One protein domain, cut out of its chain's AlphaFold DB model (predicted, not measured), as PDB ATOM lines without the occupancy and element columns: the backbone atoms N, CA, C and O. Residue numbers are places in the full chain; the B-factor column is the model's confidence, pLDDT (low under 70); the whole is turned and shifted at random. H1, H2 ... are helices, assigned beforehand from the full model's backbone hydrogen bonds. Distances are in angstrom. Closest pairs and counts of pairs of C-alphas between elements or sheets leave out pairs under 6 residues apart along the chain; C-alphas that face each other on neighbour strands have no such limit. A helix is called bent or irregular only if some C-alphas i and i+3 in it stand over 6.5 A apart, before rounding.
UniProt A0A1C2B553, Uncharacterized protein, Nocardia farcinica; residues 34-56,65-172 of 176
ATOM      1  N   MET A  34      21.383  32.484 -11.117       90.88
ATOM      2  CA  MET A  34      20.271  32.719 -10.188       90.88
ATOM      3  C   MET A  34      20.526  32.114  -8.804       90.88
ATOM      4  O   MET A  34      20.068  32.662  -7.800       90.88
ATOM      5  N   MET A  35      21.283  31.017  -8.738       92.56
ATOM      6  CA  MET A  35      21.666  30.386  -7.480       92.56
ATOM      7  C   MET A  35      22.613  31.291  -6.686       92.56
ATOM      8  O   MET A  35      22.369  31.533  -5.507       92.56
ATOM      9  N   TYR A  36      23.616  31.901  -7.331       95.62
ATOM     10  CA  TYR A  36      24.513  32.853  -6.661       95.62
ATOM     11  C   TYR A  36      23.791  34.101  -6.147       95.62
ATOM     12  O   TYR A  36      24.069  34.561  -5.037       95.62
ATOM     13  N   VAL A  37      22.817  34.620  -6.901       94.44
ATOM     14  CA  VAL A  37      21.977  35.738  -6.441       94.44
ATOM     15  C   VAL A  37      21.190  35.351  -5.180       94.44
ATOM     16  O   VAL A  37      21.124  36.130  -4.226       94.44
ATOM     17  N   LEU A  38      20.633  34.135  -5.135       92.00
ATOM     18  CA  LEU A  38      19.945  33.614  -3.949       92.00
ATOM     19  C   LEU A  38      20.899  33.417  -2.762       92.00
ATOM     20  O   LEU A  38      20.578  33.841  -1.653       92.00
ATOM     21  N   HIS A  39      22.083  32.840  -2.989       94.38
ATOM     22  CA  HIS A  39      23.101  32.632  -1.953       94.38
ATOM     23  C   HIS A  39      23.524  33.951  -1.306       94.38
ATOM     24  O   HIS A  39      23.609  34.048  -0.080       94.38
ATOM     25  N   HIS A  40      23.751  34.985  -2.121       95.06
ATOM     26  CA  HIS A  40      24.052  36.325  -1.630       95.06
ATOM     27  C   HIS A  40      22.905  36.881  -0.774       95.06
ATOM     28  O   HIS A  40      23.145  37.350   0.338       95.06
ATOM     29  N   GLY A  41      21.657  36.757  -1.241       93.81
ATOM     30  CA  GLY A  41      20.477  37.186  -0.487       93.81
ATOM     31  C   GLY A  41      20.349  36.504   0.879       93.81
ATOM     32  O   GLY A  41      20.097  37.181   1.875       93.81
ATOM     33  N   PHE A  42      20.581  35.189   0.950       92.38
ATOM     34  CA  PHE A  42      20.533  34.440   2.210       92.38
ATOM     35  C   PHE A  42      21.638  34.838   3.187       92.38
ATOM     36  O   PHE A  42      21.360  35.032   4.372       92.38
ATOM     37  N   ARG A  43      22.882  34.995   2.713       92.38
ATOM     38  CA  ARG A  43      23.989  35.448   3.568       92.38
ATOM     39  C   ARG A  43      23.744  36.847   4.115       92.38
ATOM     40  O   ARG A  43      23.914  37.057   5.313       92.38
ATOM     41  N   ARG A  44      23.322  37.773   3.248       93.56
ATOM     42  CA  ARG A  44      23.002  39.153   3.623       93.56
ATOM     43  C   ARG A  44      21.935  39.191   4.713       93.56
ATOM     44  O   ARG A  44      22.160  39.804   5.746       93.56
ATOM     45  N   ASP A  45      20.805  38.516   4.523       91.88
ATOM     46  CA  ASP A  45      19.712  38.583   5.497       91.88
ATOM     47  C   ASP A  45      20.073  37.939   6.838       91.88
ATOM     48  O   ASP A  45      19.697  38.465   7.883       91.88
ATOM     49  N   LEU A  46      20.834  36.840   6.847       90.56
ATOM     50  CA  LEU A  46      21.340  36.268   8.099       90.56
ATOM     51  C   LEU A  46      22.298  37.219   8.822       90.56
ATOM     52  O   LEU A  46      22.236  37.315  10.048       90.56
ATOM     53  N   ALA A  47      23.150  37.934   8.081       89.94
ATOM     54  CA  ALA A  47      24.014  38.963   8.648       89.94
ATOM     55  C   ALA A  47      23.193  40.134   9.213       89.94
ATOM     56  O   ALA A  47      23.429  40.539  10.349       89.94
ATOM     57  N   ASP A  48      22.175  40.605   8.486       91.25
ATOM     58  CA  ASP A  48      21.258  41.650   8.952       91.25
ATOM     59  C   ASP A  48      20.531  41.224  10.237       91.25
ATOM     60  O   ASP A  48      20.432  42.001  11.190       91.25
ATOM     61  N   PHE A  49      20.054  39.976  10.311       88.56
ATOM     62  CA  PHE A  49      19.418  39.450  11.521       88.56
ATOM     63  C   PHE A  49      20.400  39.411  12.693       88.56
ATOM     64  O   PHE A  49      20.057  39.848  13.793       88.56
ATOM     65  N   ALA A  50      21.621  38.922  12.464       87.25
ATOM     66  CA  ALA A  50      22.653  38.861  13.493       87.25
ATOM     67  C   ALA A  50      23.073  40.259  13.984       87.25
ATOM     68  O   ALA A  50      23.315  40.426  15.178       87.25
ATOM     69  N   ALA A  51      23.106  41.260  13.099       88.12
ATOM     70  CA  ALA A  51      23.446  42.647  13.423       88.12
ATOM     71  C   ALA A  51      22.312  43.404  14.138       88.12
ATOM     72  O   ALA A  51      22.571  44.238  15.002       88.12
ATOM     73  N   THR A  52      21.052  43.092  13.824       88.19
ATOM     74  CA  THR A  52      19.875  43.746  14.430       88.19
ATOM     75  C   THR A  52      19.710  43.377  15.906       88.19
ATOM     76  O   THR A  52      19.327  44.208  16.727       88.19
ATOM     77  N   VAL A  53      20.003  42.123  16.257       78.94
ATOM     78  CA  VAL A  53      19.847  41.581  17.616       78.94
ATOM     79  C   VAL A  53      20.546  42.427  18.696       78.94
ATOM     80  O   VAL A  53      19.854  42.865  19.617       78.94
ATOM     81  N   PRO A  54      21.864  42.702  18.621       82.50
ATOM     82  CA  PRO A  54      22.559  43.486  19.643       82.50
ATOM     83  C   PRO A  54      22.167  44.970  19.658       82.50
ATOM     84  O   PRO A  54      22.409  45.641  20.655       82.50
ATOM     85  N   ALA A  55      21.559  45.483  18.587       87.31
ATOM     86  CA  ALA A  55      21.160  46.883  18.475       87.31
ATOM     87  C   ALA A  55      19.797  47.195  19.124       87.31
ATOM     88  O   ALA A  55      19.378  48.351  19.140       87.31
ATOM     89  N   THR A  56      19.098  46.192  19.670       83.44
ATOM     90  CA  THR A  56      17.805  46.397  20.343       83.44
ATOM     91  C   THR A  56      18.007  47.184  21.654       83.44
ATOM     92  O   THR A  56      18.683  46.675  22.552       83.44
ATOM     93  N   ARG A  65       9.539  42.385  26.113       85.94
ATOM     94  CA  ARG A  65       8.408  41.515  26.489       85.94
ATOM     95  C   ARG A  65       7.953  40.601  25.353       85.94
ATOM     96  O   ARG A  65       7.497  39.488  25.618       85.94
ATOM     97  N   ALA A  66       8.041  41.048  24.102       83.69
ATOM     98  CA  ALA A  66       7.738  40.205  22.950       83.69
ATOM     99  C   ALA A  66       8.816  39.126  22.742       83.69
ATOM    100  O   ALA A  66       8.483  37.970  22.468       83.69
ATOM    101  N   LEU A  67      10.090  39.490  22.929       80.19
ATOM    102  CA  LEU A  67      11.242  38.603  22.761       80.19
ATOM    103  C   LEU A  67      11.380  37.583  23.898       80.19
ATOM    104  O   LEU A  67      11.705  36.427  23.631       80.19
ATOM    105  N   SER A  68      11.095  37.958  25.149       82.31
ATOM    106  CA  SER A  68      11.404  37.163  26.352       82.31
ATOM    107  C   SER A  68      10.873  35.727  26.329       82.31
ATOM    108  O   SER A  68      11.513  34.827  26.862       82.31
ATOM    109  N   ARG A  69       9.746  35.471  25.651       75.69
ATOM    110  CA  ARG A  69       9.176  34.116  25.546       75.69
ATOM    111  C   ARG A  69       9.973  33.169  24.648       75.69
ATOM    112  O   ARG A  69       9.798  31.961  24.751       75.69
ATOM    113  N   ARG A  70      10.770  33.689  23.711       82.19
ATOM    114  CA  ARG A  70      11.434  32.886  22.664       82.19
ATOM    115  C   ARG A  70      12.885  33.276  22.404       82.19
ATOM    116  O   ARG A  70      13.516  32.647  21.563       82.19
ATOM    117  N   TRP A  71      13.416  34.261  23.121       82.69
ATOM    118  CA  TRP A  71      14.705  34.878  22.822       82.69
ATOM    119  C   TRP A  71      15.863  33.889  22.784       82.69
ATOM    120  O   TRP A  71      16.574  33.829  21.790       82.69
ATOM    121  N   ALA A  72      16.016  33.064  23.823       81.75
ATOM    122  CA  ALA A  72      17.113  32.101  23.890       81.75
ATOM    123  C   ALA A  72      17.075  31.097  22.723       81.75
ATOM    124  O   ALA A  72      18.100  30.814  22.107       81.75
ATOM    125  N   MET A  73      15.881  30.603  22.381       85.50
ATOM    126  CA  MET A  73      15.691  29.692  21.250       85.50
ATOM    127  C   MET A  73      15.958  30.397  19.919       85.50
ATOM    128  O   MET A  73      16.668  29.854  19.080       85.50
ATOM    129  N   PHE A  74      15.448  31.617  19.746       86.62
ATOM    130  CA  PHE A  74      15.667  32.408  18.541       86.62
ATOM    131  C   PHE A  74      17.150  32.718  18.325       86.62
ATOM    132  O   PHE A  74      17.664  32.464  17.242       86.62
ATOM    133  N   ALA A  75      17.853  33.194  19.355       84.62
ATOM    134  CA  ALA A  75      19.278  33.496  19.284       84.62
ATOM    135  C   ALA A  75      20.101  32.246  18.932       84.62
ATOM    136  O   ALA A  75      20.959  32.296  18.050       84.62
ATOM    137  N   HIS A  76      19.792  31.105  19.559       86.50
ATOM    138  CA  HIS A  76      20.445  29.839  19.236       86.50
ATOM    139  C   HIS A  76      20.171  29.417  17.787       86.50
ATOM    140  O   HIS A  76      21.101  29.068  17.060       86.50
ATOM    141  N   ALA A  77      18.908  29.455  17.357       89.19
ATOM    142  CA  ALA A  77      18.508  29.078  16.007       89.19
ATOM    143  C   ALA A  77      19.152  29.985  14.952       89.19
ATOM    144  O   ALA A  77      19.637  29.480  13.946       89.19
ATOM    145  N   LEU A  78      19.216  31.294  15.199       88.88
ATOM    146  CA  LEU A  78      19.834  32.259  14.296       88.88
ATOM    147  C   LEU A  78      21.342  32.024  14.166       88.88
ATOM    148  O   LEU A  78      21.846  31.947  13.049       88.88
ATOM    149  N   HIS A  79      22.051  31.847  15.285       87.19
ATOM    150  CA  HIS A  79      23.488  31.569  15.259       87.19
ATOM    151  C   HIS A  79      23.792  30.257  14.524       87.19
ATOM    152  O   HIS A  79      24.641  30.215  13.634       87.19
ATOM    153  N   ARG A  80      23.028  29.197  14.819       90.50
ATOM    154  CA  ARG A  80      23.153  27.912  14.119       90.50
ATOM    155  C   ARG A  80      22.811  28.018  12.640       90.50
ATOM    156  O   ARG A  80      23.507  27.415  11.832       90.50
ATOM    157  N   ALA A  81      21.779  28.774  12.270       89.56
ATOM    158  CA  ALA A  81      21.425  28.992  10.873       89.56
ATOM    159  C   ALA A  81      22.543  29.733  10.131       89.56
ATOM    160  O   ALA A  81      22.921  29.311   9.043       89.56
ATOM    161  N   GLN A  82      23.124  30.773  10.737       89.38
ATOM    162  CA  GLN A  82      24.243  31.522  10.166       89.38
ATOM    163  C   GLN A  82      25.474  30.640   9.931       89.38
ATOM    164  O   GLN A  82      26.092  30.709   8.868       89.38
ATOM    165  N   GLU A  83      25.798  29.770  10.885       91.31
ATOM    166  CA  GLU A  83      26.917  28.836  10.780       91.31
ATOM    167  C   GLU A  83      26.659  27.726   9.744       91.31
ATOM    168  O   GLU A  83      27.466  27.499   8.839       91.31
ATOM    169  N   VAL A  84      25.530  27.021   9.867       95.00
ATOM    170  CA  VAL A  84      25.208  25.852   9.038       95.00
ATOM    171  C   VAL A  84      24.928  26.265   7.601       95.00
ATOM    172  O   VAL A  84      25.499  25.663   6.691       95.00
ATOM    173  N   LEU A  85      24.104  27.296   7.384       93.81
ATOM    174  CA  LEU A  85      23.814  27.770   6.034       93.81
ATOM    175  C   LEU A  85      25.071  28.357   5.397       93.81
ATOM    176  O   LEU A  85      25.383  28.014   4.265       93.81
ATOM    177  N   GLY A  86      25.847  29.160   6.131       92.94
ATOM    178  CA  GLY A  86      27.103  29.715   5.621       92.94
ATOM    179  C   GLY A  86      28.065  28.633   5.123       92.94
ATOM    180  O   GLY A  86      28.576  28.730   4.006       92.94
ATOM    181  N   ARG A  87      28.252  27.565   5.912       94.50
ATOM    182  CA  ARG A  87      29.078  26.410   5.527       94.50
ATOM    183  C   ARG A  87      28.508  25.661   4.327       94.50
ATOM    184  O   ARG A  87      29.266  25.291   3.438       94.50
ATOM    185  N   HIS A  88      27.198  25.432   4.307       94.56
ATOM    186  CA  HIS A  88      26.530  24.742   3.208       94.56
ATOM    187  C   HIS A  88      26.714  25.490   1.883       94.56
ATOM    188  O   HIS A  88      27.229  24.909   0.933       94.56
ATOM    189  N   LEU A  89      26.417  26.793   1.854       96.06
ATOM    190  CA  LEU A  89      26.584  27.619   0.657       96.06
ATOM    191  C   LEU A  89      28.051  27.666   0.200       96.06
ATOM    192  O   LEU A  89      28.326  27.616  -0.994       96.06
ATOM    193  N   ALA A  90      29.006  27.733   1.137       95.50
ATOM    194  CA  ALA A  90      30.433  27.724   0.811       95.50
ATOM    195  C   ALA A  90      30.897  26.385   0.213       95.50
ATOM    196  O   ALA A  90      31.686  26.378  -0.734       95.50
ATOM    197  N   HIS A  91      30.397  25.268   0.742       95.81
ATOM    198  CA  HIS A  91      30.654  23.939   0.193       95.81
ATOM    199  C   HIS A  91      30.059  23.788  -1.208       95.81
ATOM    200  O   HIS A  91      30.725  23.286  -2.112       95.81
ATOM    201  N   GLU A  92      28.833  24.267  -1.421       95.38
ATOM    202  CA  GLU A  92      28.231  24.233  -2.751       95.38
ATOM    203  C   GLU A  92      29.040  25.055  -3.751       95.38
ATOM    204  O   GLU A  92      29.396  24.565  -4.820       95.38
ATOM    205  N   GLU A  93      29.402  26.277  -3.373       96.88
ATOM    206  CA  GLU A  93      30.184  27.186  -4.203       96.88
ATOM    207  C   GLU A  93      31.571  26.651  -4.557       96.88
ATOM    208  O   GLU A  93      32.025  26.849  -5.682       96.88
ATOM    209  N   THR A  94      32.242  25.983  -3.617       95.69
ATOM    210  CA  THR A  94      33.631  25.525  -3.779       95.69
ATOM    211  C   THR A  94      33.708  24.150  -4.426       95.69
ATOM    212  O   THR A  94      34.457  23.953  -5.384       95.69
ATOM    213  N   ASP A  95      32.908  23.207  -3.934       95.25
ATOM    214  CA  ASP A  95      33.048  21.793  -4.260       95.25
ATOM    215  C   ASP A  95      31.926  21.322  -5.185       95.25
ATOM    216  O   ASP A  95      32.193  20.777  -6.261       95.25
ATOM    217  N   ALA A  96      30.664  21.541  -4.794       94.31
ATOM    218  CA  ALA A  96      29.528  20.955  -5.504       94.31
ATOM    219  C   ALA A  96      29.378  21.533  -6.914       94.31
ATOM    220  O   ALA A  96      29.256  20.777  -7.876       94.31
ATOM    221  N   ILE A  97      29.471  22.857  -7.064       95.25
ATOM    222  CA  ILE A  97      29.398  23.511  -8.374       95.25
ATOM    223  C   ILE A  97      30.583  23.100  -9.240       95.25
ATOM    224  O   ILE A  97      30.408  22.836 -10.424       95.25
ATOM    225  N   ALA A  98      31.777  22.958  -8.665       95.12
ATOM    226  CA  ALA A  98      32.932  22.483  -9.418       95.12
ATOM    227  C   ALA A  98      32.707  21.058  -9.958       95.12
ATOM    228  O   ALA A  98      33.125  20.734 -11.069       95.12
ATOM    229  N   ILE A  99      32.036  20.192  -9.192       95.50
ATOM    230  CA  ILE A  99      31.632  18.859  -9.659       95.50
ATOM    231  C   ILE A  99      30.560  18.973 -10.750       95.50
ATOM    232  O   ILE A  99      30.704  18.327 -11.783       95.50
ATOM    233  N   VAL A 100      29.537  19.806 -10.552       94.38
ATOM    234  CA  VAL A 100      28.463  20.073 -11.525       94.38
ATOM    235  C   VAL A 100      29.034  20.534 -12.866       94.38
ATOM    236  O   VAL A 100      28.756  19.898 -13.878       94.38
ATOM    237  N   GLN A 101      29.925  21.530 -12.868       95.44
ATOM    238  CA  GLN A 101      30.595  22.039 -14.071       95.44
ATOM    239  C   GLN A 101      31.377  20.952 -14.824       95.44
ATOM    240  O   GLN A 101      31.474  20.985 -16.047       95.44
ATOM    241  N   ARG A 102      31.942  19.971 -14.105       94.94
ATOM    242  CA  ARG A 102      32.702  18.861 -14.704       94.94
ATOM    243  C   ARG A 102      31.837  17.695 -15.174       94.94
ATOM    244  O   ARG A 102      32.345  16.846 -15.905       94.94
ATOM    245  N   ARG A 103      30.608  17.562 -14.672       95.62
ATOM    246  CA  ARG A 103      29.807  16.333 -14.817       95.62
ATOM    247  C   ARG A 103      28.508  16.518 -15.582       95.62
ATOM    248  O   ARG A 103      28.026  15.528 -16.119       95.62
ATOM    249  N   LEU A 104      27.947  17.722 -15.610       94.19
ATOM    250  CA  LEU A 104      26.695  18.005 -16.302       94.19
ATOM    251  C   LEU A 104      26.966  18.717 -17.623       94.19
ATOM    252  O   LEU A 104      27.851  19.567 -17.727       94.19
ATOM    253  N   THR A 105      26.187  18.352 -18.635       94.00
ATOM    254  CA  THR A 105      26.143  19.079 -19.902       94.00
ATOM    255  C   THR A 105      25.221  20.298 -19.779       94.00
ATOM    256  O   THR A 105      24.377  20.338 -18.877       94.00
ATOM    257  N   PRO A 106      25.320  21.291 -20.683       92.69
ATOM    258  CA  PRO A 106      24.357  22.392 -20.739       92.69
ATOM    259  C   PRO A 106      22.902  21.913 -20.829       92.69
ATOM    260  O   PRO A 106      22.038  22.448 -20.150       92.69
ATOM    261  N   GLN A 107      22.641  20.842 -21.580       92.06
ATOM    262  CA  GLN A 107      21.301  20.269 -21.717       92.06
ATOM    263  C   GLN A 107      20.787  19.670 -20.401       92.06
ATOM    264  O   GLN A 107      19.612  19.829 -20.065       92.06
ATOM    265  N   ASP A 108      21.657  18.997 -19.639       93.19
ATOM    266  CA  ASP A 108      21.290  18.477 -18.317       93.19
ATOM    267  C   ASP A 108      20.967  19.617 -17.342       93.19
ATOM    268  O   ASP A 108      20.050  19.502 -16.522       93.19
ATOM    269  N   TRP A 109      21.715  20.718 -17.445       93.62
ATOM    270  CA  TRP A 109      21.512  21.918 -16.643       93.62
ATOM    271  C   TRP A 109      20.192  22.619 -16.979       93.62
ATOM    272  O   TRP A 109      19.398  22.872 -16.074       93.62
ATOM    273  N   ASP A 110      19.892  22.825 -18.262       91.31
ATOM    274  CA  ASP A 110      18.628  23.420 -18.715       91.31
ATOM    275  C   ASP A 110      17.422  22.603 -18.217       91.31
ATOM    276  O   ASP A 110      16.445  23.142 -17.686       91.31
ATOM    277  N   ALA A 111      17.508  21.271 -18.310       91.81
ATOM    278  CA  ALA A 111      16.466  20.374 -17.815       91.81
ATOM    279  C   ALA A 111      16.307  20.433 -16.283       91.81
ATOM    280  O   ALA A 111      15.208  20.216 -15.756       91.81
ATOM    281  N   PHE A 112      17.390  20.696 -15.548       89.81
ATOM    282  CA  PHE A 112      17.348  20.921 -14.105       89.81
ATOM    283  C   PHE A 112      16.675  22.259 -13.765       89.81
ATOM    284  O   PHE A 112      15.762  22.284 -12.931       89.81
ATOM    285  N   GLU A 113      17.052  23.345 -14.441       88.12
ATOM    286  CA  GLU A 113      16.460  24.673 -14.242       88.12
ATOM    287  C   GLU A 113      14.961  24.688 -14.548       88.12
ATOM    288  O   GLU A 113      14.171  25.237 -13.774       88.12
ATOM    289  N   GLU A 114      14.535  24.014 -15.619       88.12
ATOM    290  CA  GLU A 114      13.121  23.902 -15.976       88.12
ATOM    291  C   GLU A 114      12.307  23.234 -14.853       88.12
ATOM    292  O   GLU A 114      11.220  23.696 -14.487       88.12
ATOM    293  N   LYS A 115      12.845  22.163 -14.254       87.88
ATOM    294  CA  LYS A 115      12.204  21.465 -13.126       87.88
ATOM    295  C   LYS A 115      12.130  22.341 -11.878       87.88
ATOM    296  O   LYS A 115      11.116  22.300 -11.179       87.88
ATOM    297  N   MET A 116      13.175  23.119 -11.597       81.88
ATOM    298  CA  MET A 116      13.203  24.044 -10.460       81.88
ATOM    299  C   MET A 116      12.209  25.194 -10.650       81.88
ATOM    300  O   MET A 116      11.428  25.484  -9.744       81.88
ATOM    301  N   SER A 117      12.157  25.779 -11.848       80.25
ATOM    302  CA  SER A 117      11.211  26.840 -12.207       80.25
ATOM    303  C   SER A 117       9.754  26.388 -12.071       80.25
ATOM    304  O   SER A 117       8.946  27.086 -11.463       80.25
ATOM    305  N   LYS A 118       9.416  25.173 -12.526       79.62
ATOM    306  CA  LYS A 118       8.058  24.606 -12.405       79.62
ATOM    307  C   LYS A 118       7.569  24.454 -10.961       79.62
ATOM    308  O   LYS A 118       6.363  24.389 -10.737       79.62
ATOM    309  N   ARG A 119       8.480  24.378  -9.986       74.38
ATOM    310  CA  ARG A 119       8.132  24.327  -8.558       74.38
ATOM    311  C   ARG A 119       7.927  25.712  -7.944       74.38
ATOM    312  O   ARG A 119       7.267  25.804  -6.914       74.38
ATOM    313  N   ALA A 120       8.454  26.768  -8.561       67.38
ATOM    314  CA  ALA A 120       8.325  28.133  -8.070       67.38
ATOM    315  C   ALA A 120       6.984  28.747  -8.517       67.38
ATOM    316  O   ALA A 120       6.759  29.023  -9.694       67.38
ATOM    317  N   GLY A 121       6.063  28.971  -7.576       75.19
ATOM    318  CA  GLY A 121       4.774  29.601  -7.876       75.19
ATOM    319  C   GLY A 121       4.905  31.104  -8.154       75.19
ATOM    320  O   GLY A 121       5.619  31.811  -7.451       75.19
ATOM    321  N   LEU A 122       4.147  31.644  -9.117       72.25
ATOM    322  CA  LEU A 122       4.219  33.062  -9.523       72.25
ATOM    323  C   LEU A 122       4.043  34.053  -8.354       72.25
ATOM    324  O   LEU A 122       4.746  35.061  -8.263       72.25
ATOM    325  N   ALA A 123       3.107  33.765  -7.446       71.88
ATOM    326  CA  ALA A 123       2.844  34.599  -6.274       71.88
ATOM    327  C   ALA A 123       3.988  34.560  -5.246       71.88
ATOM    328  O   ALA A 123       4.223  35.552  -4.555       71.88
ATOM    329  N   GLU A 124       4.686  33.431  -5.138       78.62
ATOM    330  CA  GLU A 124       5.867  33.275  -4.291       78.62
ATOM    331  C   GLU A 124       7.059  34.008  -4.908       78.62
ATOM    332  O   GLU A 124       7.672  34.839  -4.244       78.62
ATOM    333  N   THR A 125       7.292  33.827  -6.208       78.25
ATOM    334  CA  THR A 125       8.315  34.549  -6.971       78.25
ATOM    335  C   THR A 125       8.153  36.064  -6.833       78.25
ATOM    336  O   THR A 125       9.112  36.747  -6.490       78.25
ATOM    337  N   LEU A 126       6.937  36.612  -6.964       77.81
ATOM    338  CA  LEU A 126       6.692  38.051  -6.770       77.81
ATOM    339  C   LEU A 126       7.049  38.544  -5.354       77.81
ATOM    340  O   LEU A 126       7.476  39.688  -5.189       77.81
ATOM    341  N   ARG A 127       6.873  37.704  -4.325       75.31
ATOM    342  CA  ARG A 127       7.237  38.040  -2.937       75.31
ATOM    343  C   ARG A 127       8.742  37.955  -2.704       75.31
ATOM    344  O   ARG A 127       9.270  38.772  -1.954       75.31
ATOM    345  N   THR A 128       9.409  37.000  -3.343       79.06
ATOM    346  CA  THR A 128      10.826  36.703  -3.115       79.06
ATOM    347  C   THR A 128      11.749  37.514  -4.020       79.06
ATOM    348  O   THR A 128      12.827  37.888  -3.591       79.06
ATOM    349  N   CYS A 129      11.360  37.881  -5.242       86.38
ATOM    350  CA  CYS A 129      12.240  38.616  -6.161       86.38
ATOM    351  C   CYS A 129      12.823  39.925  -5.596       86.38
ATOM    352  O   CYS A 129      14.013  40.160  -5.796       86.38
ATOM    353  N   PRO A 130      12.079  40.770  -4.856       90.94
ATOM    354  CA  PRO A 130      12.671  41.950  -4.224       90.94
ATOM    355  C   PRO A 130      13.832  41.632  -3.262       90.94
ATOM    356  O   PRO A 130      14.761  42.431  -3.156       90.94
ATOM    357  N   LEU A 131      13.829  40.451  -2.626       89.62
ATOM    358  CA  LEU A 131      14.927  39.959  -1.783       89.62
ATOM    359  C   LEU A 131      16.243  39.870  -2.559       89.62
ATOM    360  O   LEU A 131      17.299  40.166  -2.007       89.62
ATOM    361  N   MET A 132      16.182  39.470  -3.829       86.62
ATOM    362  CA  MET A 132      17.352  39.314  -4.696       86.62
ATOM    363  C   MET A 132      18.013  40.659  -5.002       86.62
ATOM    364  O   MET A 132      19.221  40.726  -5.176       86.62
ATOM    365  N   ALA A 133      17.221  41.733  -5.050       90.88
ATOM    366  CA  ALA A 133      17.702  43.078  -5.344       90.88
ATOM    367  C   ALA A 133      18.201  43.839  -4.105       90.88
ATOM    368  O   ALA A 133      18.953  44.804  -4.242       90.88
ATOM    369  N   LYS A 134      17.772  43.449  -2.896       91.88
ATOM    370  CA  LYS A 134      18.174  44.115  -1.648       91.88
ATOM    371  C   LYS A 134      19.703  44.083  -1.486       91.88
ATOM    372  O   LYS A 134      20.342  43.068  -1.729       91.88
ATOM    373  N   GLY A 135      20.302  45.194  -1.063       86.62
ATOM    374  CA  GLY A 135      21.743  45.273  -0.773       86.62
ATOM    375  C   GLY A 135      22.678  45.237  -1.990       86.62
ATOM    376  O   GLY A 135      23.857  45.537  -1.833       86.62
ATOM    377  N   LEU A 136      22.182  44.956  -3.202       92.25
ATOM    378  CA  LEU A 136      22.985  45.086  -4.417       92.25
ATOM    379  C   LEU A 136      23.230  46.567  -4.720       92.25
ATOM    380  O   LEU A 136      22.287  47.347  -4.896       92.25
ATOM    381  N   THR A 137      24.498  46.953  -4.827       90.69
ATOM    382  CA  THR A 137      24.910  48.332  -5.118       90.69
ATOM    383  C   THR A 137      25.963  48.365  -6.220       90.69
ATOM    384  O   THR A 137      26.617  47.361  -6.495       90.69
ATOM    385  N   GLY A 138      26.088  49.518  -6.885       93.06
ATOM    386  CA  GLY A 138      27.132  49.770  -7.878       93.06
ATOM    387  C   GLY A 138      27.275  48.652  -8.929       93.06
ATOM    388  O   GLY A 138      26.258  48.208  -9.474       93.06
ATOM    389  N   PRO A 139      28.508  48.178  -9.193       92.81
ATOM    390  CA  PRO A 139      28.781  47.157 -10.207       92.81
ATOM    391  C   PRO A 139      28.014  45.844 -10.014       92.81
ATOM    392  O   PRO A 139      27.586  45.246 -10.999       92.81
ATOM    393  N   ASP A 140      27.786  45.411  -8.770       93.50
ATOM    394  CA  ASP A 140      27.100  44.145  -8.479       93.50
ATOM    395  C   ASP A 140      25.632  44.200  -8.901       93.50
ATOM    396  O   ASP A 140      25.096  43.264  -9.503       93.50
ATOM    397  N   ARG A 141      24.976  45.337  -8.634       94.31
ATOM    398  CA  ARG A 141      23.604  45.569  -9.090       94.31
ATOM    399  C   ARG A 141      23.543  45.551 -10.606       94.31
ATOM    400  O   ARG A 141      22.672  44.894 -11.168       94.31
ATOM    401  N   ASP A 142      24.452  46.257 -11.263       94.50
ATOM    402  CA  ASP A 142      24.430  46.382 -12.715       94.50
ATOM    403  C   ASP A 142      24.711  45.025 -13.391       94.50
ATOM    404  O   ASP A 142      24.009  44.658 -14.336       94.50
ATOM    405  N   ALA A 143      25.620  44.214 -12.835       93.25
ATOM    406  CA  ALA A 143      25.901  42.853 -13.295       93.25
ATOM    407  C   ALA A 143      24.684  41.917 -13.179       93.25
ATOM    408  O   ALA A 143      24.400  41.146 -14.100       93.25
ATOM    409  N   VAL A 144      23.930  41.995 -12.076       94.38
ATOM    410  CA  VAL A 144      22.700  41.207 -11.893       94.38
ATOM    411  C   VAL A 144      21.585  41.706 -12.817       94.38
ATOM    412  O   VAL A 144      20.933  40.912 -13.497       94.38
ATOM    413  N   TYR A 145      21.377  43.024 -12.892       93.94
ATOM    414  CA  TYR A 145      20.291  43.629 -13.669       93.94
ATOM    415  C   TYR A 145      20.476  43.496 -15.185       93.94
ATOM    416  O   TYR A 145      19.479  43.446 -15.913       93.94
ATOM    417  N   ALA A 146      21.721  43.387 -15.658       93.50
ATOM    418  CA  ALA A 146      22.035  43.098 -17.054       93.50
ATOM    419  C   ALA A 146      21.551  41.708 -17.500       93.50
ATOM    420  O   ALA A 146      21.237  41.519 -18.674       93.50
ATOM    421  N   ARG A 147      21.463  40.746 -16.572       92.44
ATOM    422  CA  ARG A 147      21.207  39.328 -16.874       92.44
ATOM    423  C   ARG A 147      19.772  38.893 -16.587       92.44
ATOM    424  O   ARG A 147      19.268  37.990 -17.247       92.44
ATOM    425  N   ILE A 148      19.076  39.543 -15.649       91.44
ATOM    426  CA  ILE A 148      17.678  39.190 -15.351       91.44
ATOM    427  C   ILE A 148      16.701  39.683 -16.441       91.44
ATOM    428  O   ILE A 148      16.791  40.830 -16.915       91.44
ATOM    429  N   PRO A 149      15.698  38.868 -16.818       89.94
ATOM    430  CA  PRO A 149      14.694  39.249 -17.804       89.94
ATOM    431  C   PRO A 149      13.822  40.413 -17.313       89.94
ATOM    432  O   PRO A 149      13.628  40.625 -16.111       89.94
ATOM    433  N   ALA A 150      13.253  41.168 -18.256       91.81
ATOM    434  CA  ALA A 150      12.446  42.357 -17.963       91.81
ATOM    435  C   ALA A 150      11.247  42.060 -17.041       91.81
ATOM    436  O   ALA A 150      10.907  42.881 -16.191       91.81
ATOM    437  N   ILE A 151      10.655  40.865 -17.150       89.12
ATOM    438  CA  ILE A 151       9.557  40.439 -16.277       89.12
ATOM    439  C   ILE A 151       9.981  40.354 -14.802       89.12
ATOM    440  O   ILE A 151       9.236  40.802 -13.934       89.12
ATOM    441  N   LEU A 152      11.196  39.872 -14.502       87.81
ATOM    442  CA  LEU A 152      11.705  39.837 -13.127       87.81
ATOM    443  C   LEU A 152      12.003  41.246 -12.608       87.81
ATOM    444  O   LEU A 152      11.682  41.551 -11.462       87.81
ATOM    445  N   ARG A 153      12.524  42.146 -13.452       91.25
ATOM    446  CA  ARG A 153      12.701  43.567 -13.091       91.25
ATOM    447  C   ARG A 153      11.370  44.228 -12.738       91.25
ATOM    448  O   ARG A 153      11.285  44.961 -11.752       91.25
ATOM    449  N   LEU A 154      10.320  43.927 -13.504       90.31
ATOM    450  CA  LEU A 154       8.966  44.390 -13.217       90.31
ATOM    451  C   LEU A 154       8.456  43.831 -11.881       90.31
ATOM    452  O   LEU A 154       7.946  44.595 -11.065       90.31
ATOM    453  N   MET A 155       8.640  42.535 -11.612       89.19
ATOM    454  CA  MET A 155       8.252  41.919 -10.335       89.19
ATOM    455  C   MET A 155       8.986  42.530  -9.138       89.19
ATOM    456  O   MET A 155       8.355  42.817  -8.122       89.19
ATOM    457  N   ILE A 156      10.292  42.787  -9.262       89.94
ATOM    458  CA  ILE A 156      11.082  43.482  -8.235       89.94
ATOM    459  C   ILE A 156      10.490  44.868  -7.957       89.94
ATOM    460  O   ILE A 156      10.322  45.248  -6.797       89.94
ATOM    461  N   SER A 157      10.131  45.610  -9.007       88.69
ATOM    462  CA  SER A 157       9.525  46.938  -8.878       88.69
ATOM    463  C   SER A 157       8.151  46.886  -8.193       88.69
ATOM    464  O   SER A 157       7.927  47.587  -7.205       88.69
ATOM    465  N   LEU A 158       7.256  46.000  -8.649       89.12
ATOM    466  CA  LEU A 158       5.892  45.860  -8.124       89.12
ATOM    467  C   LEU A 158       5.859  45.328  -6.683       89.12
ATOM    468  O   LEU A 158       5.077  45.804  -5.858       89.12
ATOM    469  N   GLY A 159       6.717  44.359  -6.355       85.88
ATOM    470  CA  GLY A 159       6.853  43.811  -5.002       85.88
ATOM    471  C   GLY A 159       7.632  44.724  -4.048       85.88
ATOM    472  O   GLY A 159       7.466  44.634  -2.827       85.88
ATOM    473  N   GLY A 160       8.441  45.639  -4.589       87.25
ATOM    474  CA  GLY A 160       9.395  46.474  -3.863       87.25
ATOM    475  C   GLY A 160       8.811  47.268  -2.690       87.25
ATOM    476  O   GLY A 160       9.347  47.166  -1.588       87.25
ATOM    477  N   PRO A 161       7.711  48.034  -2.848       89.81
ATOM    478  CA  PRO A 161       7.139  48.810  -1.745       89.81
ATOM    479  C   PRO A 161       6.658  47.948  -0.575       89.81
ATOM    480  O   PRO A 161       6.848  48.302   0.587       89.81
ATOM    481  N   ARG A 162       6.029  46.798  -0.858       89.75
ATOM    482  CA  ARG A 162       5.597  45.870   0.195       89.75
ATOM    483  C   ARG A 162       6.801  45.222   0.868       89.75
ATOM    484  O   ARG A 162       6.809  45.159   2.092       89.75
ATOM    485  N   PHE A 163       7.776  44.772   0.083       91.12
ATOM    486  CA  PHE A 163       9.004  44.174   0.592       91.12
ATOM    487  C   PHE A 163       9.743  45.136   1.523       91.12
ATOM    488  O   PHE A 163       9.957  44.778   2.670       91.12
ATOM    489  N   ARG A 164      10.012  46.380   1.094       90.56
ATOM    490  CA  ARG A 164      10.693  47.389   1.925       90.56
ATOM    491  C   ARG A 164       9.982  47.623   3.252       90.56
ATOM    492  O   ARG A 164      10.618  47.574   4.288       90.56
ATOM    493  N   ARG A 165       8.649  47.745   3.251       91.75
ATOM    494  CA  ARG A 165       7.881  47.877   4.504       91.75
ATOM    495  C   ARG A 165       8.030  46.681   5.445       91.75
ATOM    496  O   ARG A 165       7.948  46.862   6.653       91.75
ATOM    497  N   LEU A 166       8.140  45.463   4.920       91.00
ATOM    498  CA  LEU A 166       8.344  44.269   5.746       91.00
ATOM    499  C   LEU A 166       9.797  44.169   6.219       91.00
ATOM    500  O   LEU A 166      10.019  43.851   7.381       91.00
ATOM    501  N   ASP A 167      10.747  44.496   5.347       91.12
ATOM    502  CA  ASP A 167      12.180  44.536   5.631       91.12
ATOM    503  C   ASP A 167      12.504  45.570   6.719       91.12
ATOM    504  O   ASP A 167      13.093  45.223   7.735       91.12
ATOM    505  N   ASP A 168      11.999  46.799   6.592       91.12
ATOM    506  CA  ASP A 168      12.158  47.868   7.589       91.12
ATOM    507  C   ASP A 168      11.562  47.485   8.953       91.12
ATOM    508  O   ASP A 168      12.042  47.928   9.991       91.12
ATOM    509  N   ARG A 169      10.515  46.648   8.976       89.31
ATOM    510  CA  ARG A 169       9.939  46.129  10.228       89.31
ATOM    511  C   ARG A 169      10.764  44.991  10.818       89.31
ATOM    512  O   ARG A 169      10.851  44.893  12.036       89.31
ATOM    513  N   ALA A 170      11.316  44.121   9.975       87.19
ATOM    514  CA  ALA A 170      12.138  42.995  10.408       87.19
ATOM    515  C   ALA A 170      13.505  43.457  10.936       87.19
ATOM    516  O   ALA A 170      13.993  42.918  11.925       87.19
ATOM    517  N   PHE A 171      14.078  44.483  10.310       89.81
ATOM    518  CA  PHE A 171      15.417  45.005  10.579       89.81
ATOM    519  C   PHE A 171      15.374  46.430  11.141       89.81
ATOM    520  O   PHE A 171      16.257  47.236  10.872       89.81
ATOM    521  N   TYR A 172      14.334  46.746  11.919       87.75
ATOM    522  CA  TYR A 172      14.081  48.092  12.446       87.75
ATOM    523  C   TYR A 172      15.271  48.680  13.219       87.75
ATOM    524  O   TYR A 172      15.564  49.865  13.086       87.75
TER     525      TYR A 172
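This is residues 34 to 56 and 65 to 172 of the 176 residues of an uncharacterized protein of Nocardia farcinica (UniProt A0A1C2B553). Two long helices, H2 and H1, run side by side in opposite directions, and a cluster of shorter helices, H4, H5 and the bent H6, sits on the other side of H1 from H2. H4 bridges the cluster to H1 and the arms of H6 pack across H4, while H3 leads from the far end of H2 towards H4 and touches no helix. The printed part has 131 residues with six named helices, H1 to H6 in chain order, and no named strand; the class is all helix. It is elongated, 54 by 35 by 30 A, and only just loose, close to compact, with a radius of gyration of the C-alphas of 17.2 A.

H2, residues 71 to 103, is the longest helix at 44.6 A, from C-alpha 71 at (14.705, 34.878, 22.822) to C-alpha 103 at (29.807, 16.333, -14.817). It has a kink of 30 degrees near residue 95 and is only just irregular, with C-alphas 94 and 97 at 6.6 A. H1, residues 34 to 55, measures 32.0 A and begins at (20.271, 32.719, -10.188). H3 is residues 106 to 119, 20.4 A. H4, residues 122 to 133, is only just irregular, with C-alphas 127 and 130 at 6.8 A. H5 is residues 138 to 147. H6, residues 150 to 170, was assigned as one helix by its hydrogen bonds but is bent, with C-alphas 158 and 161 at 7.1 A; its arms H6a, residues 150 to 158, and H6b, residues 161 to 170, stand at a steep tilt of 58 degrees.

H2 touches H1 with residues 78 to 89 alone, at a shallow tilt of 21 degrees, opposite ways; their closest C-alphas, Leu 46 and Gln 82, are 5.9 A apart. H1, with residues 37 to 41 alone, touches residues 131 to 132 of H4, closest at the C-alphas of Gly 41 and Met 132, 5.7 A. H4 and H6a touch about perpendicular, at 86 degrees, closest at the C-alphas of Pro 130 and Ile 156, 4.6 A. H4, with residues 127 to 131 alone, only just touches H6b, with 3 pairs of C-alphas within 8 A, the closest being Pro 130 and Phe 163, 6.4 A. H5 is close to H1 but not clearly touching, at the C-alphas of Val 37 and Val 144, 7.8 A. H3 is apart from H2 and from H4. Every O i to N i+4 pair is within hydrogen-bond range in H6a and H6b; the counts are 16 of 18 in H1, 27 of 29 in H2, 9 of 10 in H3, 4 of 8 in H4 and 5 of 6 in H5.

The two C-alphas farthest apart, Arg 65 and Thr 105, are 54.5 A apart. Residues 65 to 70 stand free, as do residues 102 to 108, of which 106 to 108 belong to H3. Residues 57 to 64 are not printed, and C-alphas 56 and 65 are 12.2 A apart across the cut. The links from H2 to H3, H3 to H4, H4 to H5 and H5 to H6 are tight. Mean pLDDT of the printed part is 89.1, and residue 120 alone is under 70.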